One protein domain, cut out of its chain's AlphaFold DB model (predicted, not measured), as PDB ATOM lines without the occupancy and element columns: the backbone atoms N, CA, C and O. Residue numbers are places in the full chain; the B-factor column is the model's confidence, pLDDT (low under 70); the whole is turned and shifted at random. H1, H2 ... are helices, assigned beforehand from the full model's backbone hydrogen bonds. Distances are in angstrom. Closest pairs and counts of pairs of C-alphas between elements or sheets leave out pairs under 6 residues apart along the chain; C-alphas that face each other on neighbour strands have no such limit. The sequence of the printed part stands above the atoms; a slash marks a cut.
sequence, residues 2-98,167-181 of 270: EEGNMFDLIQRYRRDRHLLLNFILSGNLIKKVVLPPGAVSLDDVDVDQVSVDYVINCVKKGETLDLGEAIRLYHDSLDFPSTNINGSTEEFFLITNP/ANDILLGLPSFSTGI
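AT A GLANCE: This is residues 2 to 98 and 167 to 181 of the 270 residues of an uncharacterized protein of Apostasia shenzhenica (UniProt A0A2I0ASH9). The centres of long H1 and the shorter H2 and H3 make a loose triangle, in which H2 packs on H3 at a steep tilt and H1 runs along another side, with small H4 near H2; residues 2 to 8, of which 3 to 8 belong to H1, and residues 85 to 90 stick out. The printed part has 112 residues with four named helices, H1 to H4 in order, all helix by class, though under half its residues are in them. It is only just loose, close to compact: radius of gyration of the C-alphas 16.2 A, spans 48 by 33 by 30 A.

HOW THE PARTS SIT: Start at H1, residues 3 to 26; it only just touches H2, residues 52 to 61, with 3 pairs of C-alphas within 8 A, closest Leu 21 and Val 52 at 7.1 A. H2 touches H3, residues 67 to 78, opposite ways at a steep tilt of 49 degrees, closest C-alphas Tyr 54 and Ala 70, 6.0 A. H1 and H3 are apart. H4, residues 167 to 172, is close but not clearly touching H2, closest C-alphas Lys 60 and Ala 167, 7.0 A. Every O i to N i+4 pair is within hydrogen-bond range in H1, H2 and H3; H4 has 0 of 2, and 2 of 3 O i to N i+3.

IN THESE COORDINATES: Find C-alpha 3 at (189.767, 95.683, 191.018), where H1 begins its 34.6 A; H2 spans 14.3 A, H3 17.0 A, and H4 10.1 A to C-alpha 172 at (161.843, 108.590, 209.954).

THE WHOLE: The farthest C-alphas, Lys 31 and Pro 98, are 49.1 A apart. Residues 99 to 166 are not printed, a 42.4 A gap between C-alphas 98 and 167. The link H1 to H2 is long. Model pLDDT is under 70 at residues 2 to 4, 79 to 98 and 167 to 173.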
ATOM      1  N   GLU A   2     191.841  92.886 193.401       56.19
ATOM      2  CA  GLU A   2     191.177  93.958 194.172       56.19
ATOM      3  C   GLU A   2     190.262  94.824 193.292       56.19
ATOM      4  O   GLU A   2     189.256  95.344 193.764       56.19
ATOM      5  N   GLU A   3     190.535  94.888 191.986       53.88
ATOM      6  CA  GLU A   3     189.767  95.683 191.018       53.88
ATOM      7  C   GLU A   3     188.287  95.274 190.956       53.88
ATOM      8  O   GLU A   3     187.409  96.132 190.917       53.88
ATOM      9  N   GLY A   4     187.985  93.971 191.040       59.84
ATOM     10  CA  GLY A   4     186.603  93.474 191.042       59.84
ATOM     11  C   GLY A   4     185.774  93.950 192.241       59.84
ATOM     12  O   GLY A   4     184.572  94.154 192.103       59.84
ATOM     13  N   ASN A   5     186.411  94.188 193.392       72.00
ATOM     14  CA  ASN A   5     185.736  94.718 194.578       72.00
ATOM     15  C   ASN A   5     185.449  96.221 194.433       72.00
ATOM     16  O   ASN A   5     184.398  96.690 194.858       72.00
ATOM     17  N   MET A   6     186.348  96.969 193.784       77.12
ATOM     18  CA  MET A   6     186.180  98.409 193.575       77.12
ATOM     19  C   MET A   6     185.049  98.722 192.592       77.12
ATOM     20  O   MET A   6     184.223  99.589 192.865       77.12
ATOM     21  N   PHE A   7     184.957  97.989 191.477       77.50
ATOM     22  CA  PHE A   7     183.843  98.154 190.538       77.50
ATOM     23  C   PHE A   7     182.497  97.814 191.180       77.50
ATOM     24  O   PHE A   7     181.533  98.554 190.997       77.50
ATOM     25  N   ASP A   8     182.432  96.732 191.957       84.62
ATOM     26  CA  ASP A   8     181.204  96.365 192.658       84.62
ATOM     27  C   ASP A   8     180.822  97.422 193.706       84.62
ATOM     28  O   ASP A   8     179.665  97.828 193.781       84.62
ATOM     29  N   LEU A   9     181.797  97.963 194.445       83.62
ATOM     30  CA  LEU A   9     181.572  99.047 195.400       83.62
ATOM     31  C   LEU A   9     181.033 100.318 194.726       83.62
ATOM     32  O   LEU A   9     180.043 100.877 195.193       83.62
ATOM     33  N   ILE A  10     181.621 100.744 193.605       85.00
ATOM     34  CA  ILE A  10     181.145 101.909 192.838       85.00
ATOM     35  C   ILE A  10     179.700 101.698 192.375       85.00
ATOM     36  O   ILE A  10     178.880 102.613 192.449       85.00
ATOM     37  N   GLN A  11     179.360 100.489 191.928       87.94
ATOM     38  CA  GLN A  11     177.995 100.177 191.508       87.94
ATOM     39  C   GLN A  11     177.013 100.166 192.683       87.94
ATOM     40  O   GLN A  11     175.879 100.619 192.530       87.94
ATOM     41  N   ARG A  12     177.428  99.695 193.865       88.19
ATOM     42  CA  ARG A  12     176.620  99.811 195.089       88.19
ATOM     43  C   ARG A  12     176.351 101.280 195.421       88.19
ATOM     44  O   ARG A  12     175.186 101.643 195.538       88.19
ATOM     45  N   TYR A  13     177.384 102.125 195.430       88.19
ATOM     46  CA  TYR A  13     177.235 103.569 195.655       88.19
ATOM     47  C   TYR A  13     176.290 104.225 194.644       88.19
ATOM     48  O   TYR A  13     175.405 104.983 195.033       88.19
ATOM     49  N   ARG A  14     176.418 103.902 193.349       90.25
ATOM     50  CA  ARG A  14     175.492 104.393 192.315       90.25
ATOM     51  C   ARG A  14     174.051 103.983 192.597       90.25
ATOM     52  O   ARG A  14     173.156 104.819 192.496       90.25
ATOM     53  N   ARG A  15     173.810 102.723 192.967       91.81
ATOM     54  CA  ARG A  15     172.464 102.242 193.319       91.81
ATOM     55  C   ARG A  15     171.910 102.945 194.551       91.81
ATOM     56  O   ARG A  15     170.764 103.377 194.527       91.81
ATOM     57  N   ASP A  16     172.708 103.078 195.601       91.62
ATOM     58  CA  ASP A  16     172.276 103.702 196.850       91.62
ATOM     59  C   ASP A  16     171.979 105.191 196.666       91.62
ATOM     60  O   ASP A  16     170.959 105.685 197.148       91.62
ATOM     61  N   ARG A  17     172.775 105.878 195.843       92.38
ATOM     62  CA  ARG A  17     172.498 107.246 195.399       92.38
ATOM     63  C   ARG A  17     171.161 107.356 194.657       92.38
ATOM     64  O   ARG A  17     170.376 108.249 194.966       92.38
ATOM     65  N   HIS A  18     170.869 106.450 193.723       92.50
ATOM     66  CA  HIS A  18     169.565 106.420 193.047       92.50
ATOM     67  C   HIS A  18     168.417 106.166 194.020       92.50
ATOM     68  O   HIS A  18     167.387 106.827 193.930       92.50
ATOM     69  N   LEU A  19     168.582 105.226 194.954       92.06
ATOM     70  CA  LEU A  19     167.572 104.934 195.970       92.06
ATOM     71  C   LEU A  19     167.275 106.170 196.821       92.06
ATOM     72  O   LEU A  19     166.107 106.478 197.044       92.06
ATOM     73  N   LEU A  20     168.311 106.901 197.239       91.44
ATOM     74  CA  LEU A  20     168.164 108.141 197.996       91.44
ATOM     75  C   LEU A  20     167.421 109.213 197.190       91.44
ATOM     76  O   LEU A  20     166.446 109.780 197.680       91.44
ATOM     77  N   LEU A  21     167.857 109.484 195.958       92.50
ATOM     78  CA  LEU A  21     167.239 110.512 195.117       92.50
ATOM     79  C   LEU A  21     165.787 110.166 194.783       92.50
ATOM     80  O   LEU A  21     164.909 111.008 194.949       92.50
ATOM     81  N   ASN A  22     165.507 108.920 194.407       91.19
ATOM     82  CA  ASN A  22     164.147 108.468 194.126       91.19
ATOM     83  C   ASN A  22     163.254 108.547 195.365       91.19
ATOM     84  O   ASN A  22     162.099 108.952 195.250       91.19
ATOM     85  N   PHE A  23     163.778 108.206 196.546       90.62
ATOM     86  CA  PHE A  23     163.055 108.357 197.806       90.62
ATOM     87  C   PHE A  23     162.679 109.819 198.069       90.62
ATOM     88  O   PHE A  23     161.523 110.110 198.372       90.62
ATOM     89  N   ILE A  24     163.624 110.746 197.896       90.75
ATOM     90  CA  ILE A  24     163.382 112.176 198.110       90.75
ATOM     91  C   ILE A  24     162.382 112.732 197.083       90.75
ATOM     92  O   ILE A  24     161.447 113.431 197.468       90.75
ATOM     93  N   LEU A  25     162.555 112.407 195.798       89.12
ATOM     94  CA  LEU A  25     161.710 112.893 194.698       89.12
ATOM     95  C   LEU A  25     160.288 112.321 194.736       89.12
ATOM     96  O   LEU A  25     159.346 113.005 194.343       89.12
ATOM     97  N   SER A  26     160.131 111.082 195.208       84.94
ATOM     98  CA  SER A  26     158.821 110.435 195.375       84.94
ATOM     99  C   SER A  26     158.138 110.810 196.693       84.94
ATOM    100  O   SER A  26     156.944 110.564 196.866       84.94
ATOM    101  N   GLY A  27     158.896 111.355 197.647       78.81
ATOM    102  CA  GLY A  27     158.409 111.757 198.957       78.81
ATOM    103  C   GLY A  27     157.671 113.096 198.944       78.81
ATOM    104  O   GLY A  27     157.672 113.849 197.975       78.81
ATOM    105  N   ASN A  28     157.073 113.439 200.081       78.81
ATOM    106  CA  ASN A  28     156.466 114.753 200.331       78.81
ATOM    107  C   ASN A  28     157.476 115.785 200.876       78.81
ATOM    108  O   ASN A  28     157.075 116.831 201.381       78.81
ATOM    109  N   LEU A  29     158.774 115.478 200.782       81.62
ATOM    110  CA  LEU A  29     159.868 116.286 201.324       81.62
ATOM    111  C   LEU A  29     160.145 117.541 200.488       81.62
ATOM    112  O   LEU A  29     160.735 118.500 200.981       81.62
ATOM    113  N   ILE A  30     159.728 117.542 199.220       84.88
ATOM    114  CA  ILE A  30     159.912 118.659 198.298       84.88
ATOM    115  C   ILE A  30     158.563 119.308 198.021       84.88
ATOM    116  O   ILE A  30     157.587 118.651 197.661       84.88
ATOM    117  N   LYS A  31     158.521 120.636 198.125       83.12
ATOM    118  CA  LYS A  31     157.300 121.421 197.914       83.12
ATOM    119  C   LYS A  31     156.773 121.334 196.477       83.12
ATOM    120  O   LYS A  31     155.566 121.308 196.258       83.12
ATOM    121  N   LYS A  32     157.681 121.374 195.501       89.62
ATOM    122  CA  LYS A  32     157.398 121.288 194.062       89.62
ATOM    123  C   LYS A  32     158.681 120.926 193.320       89.62
ATOM    124  O   LYS A  32     159.718 121.512 193.616       89.62
ATOM    125  N   VAL A  33     158.580 120.035 192.338       93.44
ATOM    126  CA  VAL A  33     159.671 119.700 191.413       93.44
ATOM    127  C   VAL A  33     159.416 120.387 190.069       93.44
ATOM    128  O   VAL A  33     158.304 120.327 189.540       93.44
ATOM    129  N   VAL A  34     160.423 121.077 189.538       94.75
ATOM    130  CA  VAL A  34     160.430 121.702 188.211       94.75
ATOM    131  C   VAL A  34     161.312 120.852 187.303       94.75
ATOM    132  O   VAL A  34     162.475 120.608 187.617       94.75
ATOM    133  N   LEU A  35     160.733 120.358 186.208       94.81
ATOM    134  CA  LEU A  35     161.426 119.528 185.223       94.81
ATOM    135  C   LEU A  35     162.286 120.396 184.290       94.81
ATOM    136  O   LEU A  35     161.880 121.519 183.969       94.81
ATOM    137  N   PRO A  36     163.440 119.889 183.820       94.75
ATOM    138  CA  PRO A  36     164.248 120.595 182.838       94.75
ATOM    139  C   PRO A  36     163.518 120.687 181.484       94.75
ATOM    140  O   PRO A  36     162.648 119.860 181.183       94.75
ATOM    141  N   PRO A  37     163.877 121.657 180.623       92.12
ATOM    142  CA  PRO A  37     163.308 121.760 179.284       92.12
ATOM    143  C   PRO A  37     163.479 120.453 178.498       92.12
ATOM    144  O   PRO A  37     164.583 119.932 178.381       92.12
ATOM    145  N   GLY A  38     162.383 119.941 177.937       90.06
ATOM    146  CA  GLY A  38     162.379 118.698 177.158       90.06
ATOM    147  C   GLY A  38     162.025 117.435 177.949       90.06
ATOM    148  O   GLY A  38     161.693 116.436 177.320       90.06
ATOM    149  N   ALA A  39     162.005 117.484 179.284       93.00
ATOM    150  CA  ALA A  39     161.473 116.404 180.113       93.00
ATOM    151  C   ALA A  39     159.966 116.596 180.337       93.00
ATOM    152  O   ALA A  39     159.518 117.673 180.739       93.00
ATOM    153  N   VAL A  40     159.172 115.554 180.083       92.00
ATOM    154  CA  VAL A  40     157.720 115.557 180.346       92.00
ATOM    155  C   VAL A  40     157.378 114.840 181.650       92.00
ATOM    156  O   VAL A  40     156.310 115.061 182.223       92.00
ATOM    157  N   SER A  41     158.294 114.009 182.138       91.56
ATOM    158  CA  SER A  41     158.198 113.219 183.357       91.56
ATOM    159  C   SER A  41     159.571 113.069 184.024       91.56
ATOM    160  O   SER A  41     160.598 113.417 183.442       91.56
ATOM    161  N   LEU A  42     159.600 112.546 185.254       89.75
ATOM    162  CA  LEU A  42     160.860 112.240 185.946       89.75
ATOM    163  C   LEU A  42     161.655 111.120 185.257       89.75
ATOM    164  O   LEU A  42     162.873 111.097 185.384       89.75
ATOM    165  N   ASP A  43     160.989 110.240 184.501       90.88
ATOM    166  CA  ASP A  43     161.638 109.150 183.761       90.88
ATOM    167  C   ASP A  43     162.503 109.664 182.594       90.88
ATOM    168  O   ASP A  43     163.392 108.957 182.122       90.88
ATOM    169  N   ASP A  44     162.273 110.904 182.143       92.56
ATOM    170  CA  ASP A  44     163.077 111.559 181.103       92.56
ATOM    171  C   ASP A  44     164.361 112.198 181.663       92.56
ATOM    172  O   ASP A  44     165.185 112.714 180.904       92.56
ATOM    173  N   VAL A  45     164.525 112.212 182.989       92.12
ATOM    174  CA  VAL A  45     165.652 112.847 183.674       92.12
ATOM    175  C   VAL A  45     166.674 111.789 184.066       92.12
ATOM    176  O   VAL A  45     166.371 110.847 184.794       92.12
ATOM    177  N   ASP A  46     167.919 111.975 183.630       92.69
ATOM    178  CA  ASP A  46     169.020 111.121 184.068       92.69
ATOM    179  C   ASP A  46     169.390 111.434 185.525       92.69
ATOM    180  O   ASP A  46     170.106 112.395 185.823       92.69
ATOM    181  N   VAL A  47     168.896 110.601 186.442       91.94
ATOM    182  CA  VAL A  47     169.148 110.713 187.883       91.94
ATOM    183  C   VAL A  47     170.641 110.619 188.199       91.94
ATOM    184  O   VAL A  47     171.072 111.182 189.206       91.94
ATOM    185  N   ASP A  48     171.473 109.987 187.362       90.69
ATOM    186  CA  ASP A  48     172.931 109.965 187.545       90.69
ATOM    187  C   ASP A  48     173.581 111.341 187.402       90.69
ATOM    188  O   ASP A  48     174.636 111.576 187.987       90.69
ATOM    189  N   GLN A  49     172.921 112.273 186.722       93.31
ATOM    190  CA  GLN A  49     173.430 113.619 186.480       93.31
ATOM    191  C   GLN A  49     172.802 114.675 187.392       93.31
ATOM    192  O   GLN A  49     172.917 115.861 187.120       93.31
ATOM    193  N   VAL A  50     172.123 114.275 188.469       94.62
ATOM    194  CA  VAL A  50     171.487 115.196 189.426       94.62
ATOM    195  C   VAL A  50     172.387 115.437 190.644       94.62
ATOM    196  O   VAL A  50     172.850 114.493 191.286       94.62
ATOM    197  N   SER A  51     172.608 116.696 191.026       93.81
ATOM    198  CA  SER A  51     173.357 117.022 192.245       93.81
ATOM    199  C   SER A  51     172.575 116.619 193.499       93.81
ATOM    200  O   SER A  51     171.495 117.142 193.778       93.81
ATOM    201  N   VAL A  52     173.140 115.693 194.279       92.69
ATOM    202  CA  VAL A  52     172.543 115.213 195.537       92.69
ATOM    203  C   VAL A  52     172.532 116.323 196.586       92.69
ATOM    204  O   VAL A  52     171.520 116.524 197.256       92.69
ATOM    205  N   ASP A  53     173.621 117.084 196.691       92.75
ATOM    206  CA  ASP A  53     173.755 118.165 197.668       92.75
ATOM    207  C   ASP A  53     172.725 119.267 197.444       92.75
ATOM    208  O   ASP A  53     172.103 119.745 198.395       92.75
ATOM    209  N   TYR A  54     172.489 119.632 196.181       94.75
ATOM    210  CA  TYR A  54     171.461 120.605 195.836       94.75
ATOM    211  C   TYR A  54     170.067 120.111 196.242       94.75
ATOM    212  O   TYR A  54     169.337 120.831 196.924       94.75
ATOM    213  N   VAL A  55     169.728 118.858 195.913       94.12
ATOM    214  CA  VAL A  55     168.443 118.244 196.283       94.12
ATOM    215  C   VAL A  55     168.244 118.237 197.800       94.12
ATOM    216  O   VAL A  55     167.200 118.675 198.289       94.12
ATOM    217  N   ILE A  56     169.252 117.803 198.564       91.81
ATOM    218  CA  ILE A  56     169.209 117.800 200.034       91.81
ATOM    219  C   ILE A  56     169.044 119.226 200.574       91.81
ATOM    220  O   ILE A  56     168.280 119.452 201.513       91.81
ATOM    221  N   ASN A  57     169.724 120.209 199.986       91.69
ATOM    222  CA  ASN A  57     169.616 121.603 200.403       91.69
ATOM    223  C   ASN A  57     168.212 122.176 200.150       91.69
ATOM    224  O   ASN A  57     167.675 122.857 201.022       91.69
ATOM    225  N   CYS A  58     167.587 121.854 199.013       92.00
ATOM    226  CA  CYS A  58     166.199 122.228 198.728       92.00
ATOM    227  C   CYS A  58     165.234 121.636 199.761       92.00
ATOM    228  O   CYS A  58     164.373 122.359 200.262       92.00
ATOM    229  N   VAL A  59     165.415 120.364 200.138       90.44
ATOM    230  CA  VAL A  59     164.622 119.722 201.204       90.44
ATOM    231  C   VAL A  59     164.804 120.458 202.530       90.44
ATOM    232  O   VAL A  59     163.824 120.843 203.164       90.44
ATOM    233  N   LYS A  60     166.051 120.729 202.932       89.69
ATOM    234  CA  LYS A  60     166.361 121.440 204.185       89.69
ATOM    235  C   LYS A  60     165.751 122.841 204.235       89.69
ATOM    236  O   LYS A  60     165.335 123.289 205.300       89.69
ATOM    237  N   LYS A  61     165.709 123.540 203.100       89.81
ATOM    238  CA  LYS A  61     165.138 124.890 202.987       89.81
ATOM    239  C   LYS A  61     163.624 124.892 202.741       89.81
ATOM    240  O   LYS A  61     162.997 125.940 202.876       89.81
ATOM    241  N   GLY A  62     163.026 123.750 202.397       86.75
ATOM    242  CA  GLY A  62     161.624 123.661 201.974       86.75
ATOM    243  C   GLY A  62     161.341 124.407 200.662       86.75
ATOM    244  O   GLY A  62     160.232 124.910 200.453       86.75
ATOM    245  N   GLU A  63     162.351 124.525 199.800       88.75
ATOM    246  CA  GLU A  63     162.287 125.247 198.529       88.75
ATOM    247  C   GLU A  63     161.769 124.353 197.393       88.75
ATOM    248  O   GLU A  63     161.632 123.133 197.517       88.75
ATOM    249  N   THR A  64     161.424 124.978 196.269       93.12
ATOM    250  CA  THR A  64     161.124 124.239 195.043       93.12
ATOM    251  C   THR A  64     162.413 123.655 194.480       93.12
ATOM    252  O   THR A  64     163.409 124.368 194.391       93.12
ATOM    253  N   LEU A  65     162.385 122.389 194.077       95.12
ATOM    254  CA  LEU A  65     163.517 121.741 193.435       95.12
ATOM    255  C   LEU A  65     163.473 122.006 191.930       95.12
ATOM    256  O   LEU A  65     162.558 121.526 191.261       95.12
ATOM    257  N   ASP A  66     164.459 122.722 191.400       96.00
ATOM    258  CA  ASP A  66     164.687 122.824 189.959       96.00
ATOM    259  C   ASP A  66     165.689 121.753 189.515       96.00
ATOM    260  O   ASP A  66     166.862 121.778 189.888       96.00
ATOM    261  N   LEU A  67     165.221 120.779 188.734       95.69
ATOM    262  CA  LEU A  67     166.076 119.703 188.240       95.69
ATOM    263  C   LEU A  67     167.055 120.178 187.160       95.69
ATOM    264  O   LEU A  67     168.128 119.596 187.043       95.69
ATOM    265  N   GLY A  68     166.741 121.237 186.410       95.75
ATOM    266  CA  GLY A  68     167.692 121.845 185.478       95.75
ATOM    267  C   GLY A  68     168.876 122.471 186.213       95.75
ATOM    268  O   GLY A  68     170.026 122.266 185.824       95.75
ATOM    269  N   GLU A  69     168.600 123.161 187.320       96.12
ATOM    270  CA  GLU A  69     169.628 123.700 188.218       96.12
ATOM    271  C   GLU A  69     170.461 122.583 188.854       96.12
ATOM    272  O   GLU A  69     171.690 122.635 188.846       96.12
ATOM    273  N   ALA A  70     169.798 121.534 189.351       96.00
ATOM    274  CA  ALA A  70     170.459 120.393 189.972       96.00
ATOM    275  C   ALA A  70     171.413 119.666 189.010       96.00
ATOM    276  O   ALA A  70     172.475 119.210 189.435       96.00
ATOM    277  N   ILE A  71     171.036 119.548 187.731       95.75
ATOM    278  CA  ILE A  71     171.881 118.943 186.693       95.75
ATOM    279  C   ILE A  71     173.060 119.847 186.357       95.75
ATOM    280  O   ILE A  71     174.189 119.372 186.255       95.75
ATOM    281  N   ARG A  72     172.824 121.157 186.223       95.38
ATOM    282  CA  ARG A  72     173.904 122.111 185.959       95.38
ATOM    283  C   ARG A  72     174.958 122.061 187.064       95.38
ATOM    284  O   ARG A  72     176.124 121.839 186.770       95.38
ATOM    285  N   LEU A  73     174.530 122.131 188.325       94.44
ATOM    286  CA  LEU A  73     175.425 122.073 189.483       94.44
ATOM    287  C   LEU A  73     176.182 120.744 189.606       94.44
ATOM    288  O   LEU A  73     177.296 120.725 190.124       94.44
ATOM    289  N   TYR A  74     175.599 119.633 189.148       93.12
ATOM    290  CA  TYR A  74     176.313 118.359 189.092       93.12
ATOM    291  C   TYR A  74     177.514 118.450 188.149       93.12
ATOM    292  O   TYR A  74     178.625 118.110 188.547       93.12
ATOM    293  N   HIS A  75     177.315 118.961 186.933       92.69
ATOM    294  CA  HIS A  75     178.398 119.108 185.957       92.69
ATOM    295  C   HIS A  75     179.408 120.181 186.361       92.69
ATOM    296  O   HIS A  75     180.604 119.922 186.277       92.69
ATOM    297  N   ASP A  76     178.951 121.306 186.912       91.88
ATOM    298  CA  ASP A  76     179.837 122.352 187.439       91.88
ATOM    299  C   ASP A  76     180.771 121.796 188.532       91.88
ATOM    300  O   ASP A  76     181.922 122.205 188.641       91.88
ATOM    301  N   SER A  77     180.302 120.831 189.335       84.00
ATOM    302  CA  SER A  77     181.117 120.196 190.380       84.00
ATOM    303  C   SER A  77     182.156 119.199 189.855       84.00
ATOM    304  O   SER A  77     183.127 118.925 190.554       84.00
ATOM    305  N   LEU A  78     181.981 118.662 188.639       80.00
ATOM    306  CA  LEU A  78     182.936 117.727 188.026       80.00
ATOM    307  C   LEU A  78     184.184 118.435 187.492       80.00
ATOM    308  O   LEU A  78     185.250 117.821 187.424       80.00
ATOM    309  N   ASP A  79     184.057 119.711 187.129       69.31
ATOM    310  CA  ASP A  79     185.158 120.513 186.591       69.31
ATOM    311  C   ASP A  79     186.200 120.883 187.657       69.31
ATOM    312  O   ASP A  79     187.301 121.338 187.327       69.31
ATOM    313  N   PHE A  80     185.898 120.632 188.935       57.88
ATOM    314  CA  PHE A  80     186.815 120.851 190.044       57.88
ATOM    315  C   PHE A  80     187.192 119.524 190.711       57.88
ATOM    316  O   PHE A  80     186.329 118.682 190.971       57.88
ATOM    317  N   PRO A  81     188.480 119.308 191.039       56.50
ATOM    318  CA  PRO A  81     188.849 118.210 191.920       56.50
ATOM    319  C   PRO A  81     188.074 118.353 193.234       56.50
ATOM    320  O   PRO A  81     187.913 119.461 193.741       56.50
ATOM    321  N   SER A  82     187.585 117.236 193.776       52.41
ATOM    322  CA  SER A  82     186.818 117.199 195.023       52.41
ATOM    323  C   SER A  82     187.570 117.930 196.140       52.41
ATOM    324  O   SER A  82     188.559 117.414 196.660       52.41
ATOM    325  N   THR A  83     187.113 119.134 196.488       47.47
ATOM    326  CA  THR A  83     187.661 119.925 197.590       47.47
ATOM    327  C   THR A  83     186.846 119.634 198.844       47.47
ATOM    328  O   THR A  83     185.620 119.744 198.862       47.47
ATOM    329  N   ASN A  84     187.521 119.200 199.908       45.22
ATOM    330  CA  ASN A  84     186.886 119.032 201.209       45.22
ATOM    331  C   ASN A  84     186.480 120.419 201.744       45.22
ATOM    332  O   ASN A  84     187.322 121.303 201.897       45.22
ATOM    333  N   ILE A  85     185.193 120.610 202.042       53.38
ATOM    334  CA  ILE A  85     184.610 121.873 202.530       53.38
ATOM    335  C   ILE A  85     184.828 122.017 204.051       53.38
ATOM    336  O   ILE A  85     183.949 122.443 204.795       53.38
ATOM    337  N   ASN A  86     186.019 121.686 204.545       52.25
ATOM    338  CA  ASN A  86     186.397 121.877 205.943       52.25
ATOM    339  C   ASN A  86     187.726 122.642 206.049       52.25
ATOM    340  O   ASN A  86     188.736 122.119 206.501       52.25
ATOM    341  N   GLY A  87     187.684 123.934 205.710       48.31
ATOM    342  CA  GLY A  87     188.525 124.950 206.354       48.31
ATOM    343  C   GLY A  87     189.922 125.216 205.769       48.31
ATOM    344  O   GLY A  87     190.887 124.511 206.026       48.31
ATOM    345  N   SER A  88     190.017 126.366 205.095       50.09
ATOM    346  CA  SER A  88     191.193 127.229 204.859       50.09
ATOM    347  C   SER A  88     192.400 126.742 204.053       50.09
ATOM    348  O   SER A  88     193.315 127.546 203.880       50.09
ATOM    349  N   THR A  89     192.434 125.517 203.530       50.09
ATOM    350  CA  THR A  89     193.528 125.109 202.632       50.09
ATOM    351  C   THR A  89     192.958 124.372 201.434       50.09
ATOM    352  O   THR A  89     192.327 123.332 201.589       50.09
ATOM    353  N   GLU A  90     193.151 124.933 200.243       53.72
ATOM    354  CA  GLU A  90     192.826 124.267 198.985       53.72
ATOM    355  C   GLU A  90     193.821 123.111 198.798       53.72
ATOM    356  O   GLU A  90     194.946 123.292 198.330       53.72
ATOM    357  N   GLU A  91     193.462 121.934 199.311       60.84
ATOM    358  CA  GLU A  91     194.277 120.730 199.208       60.84
ATOM    359  C   GLU A  91     193.903 119.979 197.929       60.84
ATOM    360  O   GLU A  91     192.790 119.480 197.770       60.84
ATOM    361  N   PHE A  92     194.850 119.916 196.994       54.03
ATOM    362  CA  PHE A  92     194.712 119.153 195.761       54.03
ATOM    363  C   PHE A  92     195.418 117.808 195.920       54.03
ATOM    364  O   PHE A  92     196.649 117.744 195.979       54.03
ATOM    365  N   PHE A  93     194.660 116.714 195.942       58.06
ATOM    366  CA  PHE A  93     195.238 115.373 195.918       58.06
ATOM    367  C   PHE A  93     195.578 114.988 194.480       58.06
ATOM    368  O   PHE A  93     194.717 114.615 193.684       58.06
ATOM    369  N   LEU A  94     196.863 115.051 194.134       59.34
ATOM    370  CA  LEU A  94     197.352 114.393 192.931       59.34
ATOM    371  C   LEU A  94     197.256 112.880 193.156       59.34
ATOM    372  O   LEU A  94     198.051 112.310 193.906       59.34
ATOM    373  N   ILE A  95     196.308 112.222 192.483       49.31
ATOM    374  CA  ILE A  95     196.295 110.762 192.344       49.31
ATOM    375  C   ILE A  95     197.510 110.389 191.490       49.31
ATOM    376  O   ILE A  95     197.453 110.263 190.269       49.31
ATOM    377  N   THR A  96     198.659 110.265 192.141       55.44
ATOM    378  CA  THR A  96     199.830 109.626 191.558       55.44
ATOM    379  C   THR A  96     199.774 108.175 191.992       55.44
ATOM    380  O   THR A  96     199.754 107.878 193.181       55.44
ATOM    381  N   ASN A  97     199.683 107.250 191.039       57.91
ATOM    382  CA  ASN A  97     199.866 105.835 191.335       57.91
ATOM    383  C   ASN A  97     201.381 105.620 191.487       57.91
ATOM    384  O   ASN A  97     202.078 105.593 190.467       57.91
ATOM    385  N   PRO A  98     201.940 105.468 192.704       59.56
ATOM    386  CA  PRO A  98     203.388 105.315 192.870       59.56
ATOM    387  C   PRO A  98     203.907 104.068 192.140       59.56
ATOM    388  O   PRO A  98     205.047 104.043 191.692       59.56
ATOM    389  N   ALA A 167     165.891 118.581 210.708       54.41
ATOM    390  CA  ALA A 167     166.574 117.487 210.007       54.41
ATOM    391  C   ALA A 167     166.140 116.100 210.528       54.41
ATOM    392  O   ALA A 167     166.249 115.101 209.818       54.41
ATOM    393  N   ASN A 168     165.580 116.057 211.740       56.03
ATOM    394  CA  ASN A 168     164.998 114.871 212.355       56.03
ATOM    395  C   ASN A 168     163.733 114.345 211.642       56.03
ATOM    396  O   ASN A 168     163.411 113.172 211.800       56.03
ATOM    397  N   ASP A 169     163.043 115.152 210.825       53.25
ATOM    398  CA  ASP A 169     161.870 114.703 210.047       53.25
ATOM    399  C   ASP A 169     162.279 113.801 208.860       53.25
ATOM    400  O   ASP A 169     161.508 112.958 208.410       53.25
ATOM    401  N   ILE A 170     163.533 113.909 208.391       57.31
ATOM    402  CA  ILE A 170     164.121 113.019 207.368       57.31
ATOM    403  C   ILE A 170     164.536 111.671 207.993       57.31
ATOM    404  O   ILE A 170     164.639 110.655 207.304       57.31
ATOM    405  N   LEU A 171     164.736 111.635 209.316       56.09
ATOM    406  CA  LEU A 171     165.233 110.468 210.049       56.09
ATOM    407  C   LEU A 171     164.216 109.308 210.105       56.09
ATOM    408  O   LEU A 171     164.588 108.181 210.418       56.09
ATOM    409  N   LEU A 172     162.942 109.551 209.778       53.94
ATOM    410  CA  LEU A 172     161.843 108.590 209.954       53.94
ATOM    411  C   LEU A 172     161.662 107.556 208.823       53.94
ATOM    412  O   LEU A 172     160.632 106.883 208.791       53.94
ATOM    413  N   GLY A 173     162.633 107.361 207.921       66.12
ATOM    414  CA  GLY A 173     162.522 106.264 206.949       66.12
ATOM    415  C   GLY A 173     163.424 106.333 205.729       66.12
ATOM    416  O   GLY A 173     162.943 106.079 204.627       66.12
ATOM    417  N   LEU A 174     164.708 106.669 205.896       77.88
ATOM    418  CA  LEU A 174     165.652 106.543 204.786       77.88
ATOM    419  C   LEU A 174     165.666 105.093 204.263       77.88
ATOM    420  O   LEU A 174     165.584 104.151 205.060       77.88
ATOM    421  N   PRO A 175     165.769 104.894 202.938       80.25
ATOM    422  CA  PRO A 175     165.892 103.562 202.375       80.25
ATOM    423  C   PRO A 175     167.161 102.887 202.904       80.25
ATOM    424  O   PRO A 175     168.173 103.533 203.172       80.25
ATOM    425  N   SER A 176     167.116 101.565 203.059       82.19
ATOM    426  CA  SER A 176     168.299 100.799 203.444       82.19
ATOM    427  C   SER A 176     169.332 100.841 202.317       82.19
ATOM    428  O   SER A 176     169.062 100.331 201.228       82.19
ATOM    429  N   PHE A 177     170.506 101.407 202.587       85.56
ATOM    430  CA  PHE A 177     171.614 101.451 201.637       85.56
ATOM    431  C   PHE A 177     172.488 100.201 201.736       85.56
ATOM    432  O   PHE A 177     172.721  99.670 202.824       85.56
ATOM    433  N   SER A 178     172.982  99.726 200.595       82.75
ATOM    434  CA  SER A 178     173.947  98.625 200.526       82.75
ATOM    435  C   SER A 178     175.380  99.048 200.873       82.75
ATOM    436  O   SER A 178     176.162  98.227 201.356       82.75
ATOM    437  N   THR A 179     175.722 100.317 200.662       79.69
ATOM    438  CA  THR A 179     176.902 100.997 201.186       79.69
ATOM    439  C   THR A 179     176.540 101.610 202.528       79.69
ATOM    440  O   THR A 179     175.850 102.626 202.598       79.69
ATOM    441  N   GLY A 180     176.962 100.941 203.597       73.38
ATOM    442  CA  GLY A 180     176.857 101.440 204.964       73.38
ATOM    443  C   GLY A 180     178.214 101.884 205.497       73.38
ATOM    444  O   GLY A 180     179.238 101.671 204.851       73.38
ATOM    445  N   ILE A 181     178.199 102.452 206.703       76.94
ATOM    446  CA  ILE A 181     179.407 102.730 207.484       76.94
ATOM    447  C   ILE A 181     180.144 101.407 207.693       76.94
ATOM    448  O   ILE A 181     179.588 100.460 208.258       76.94
TER     449      ILE A 181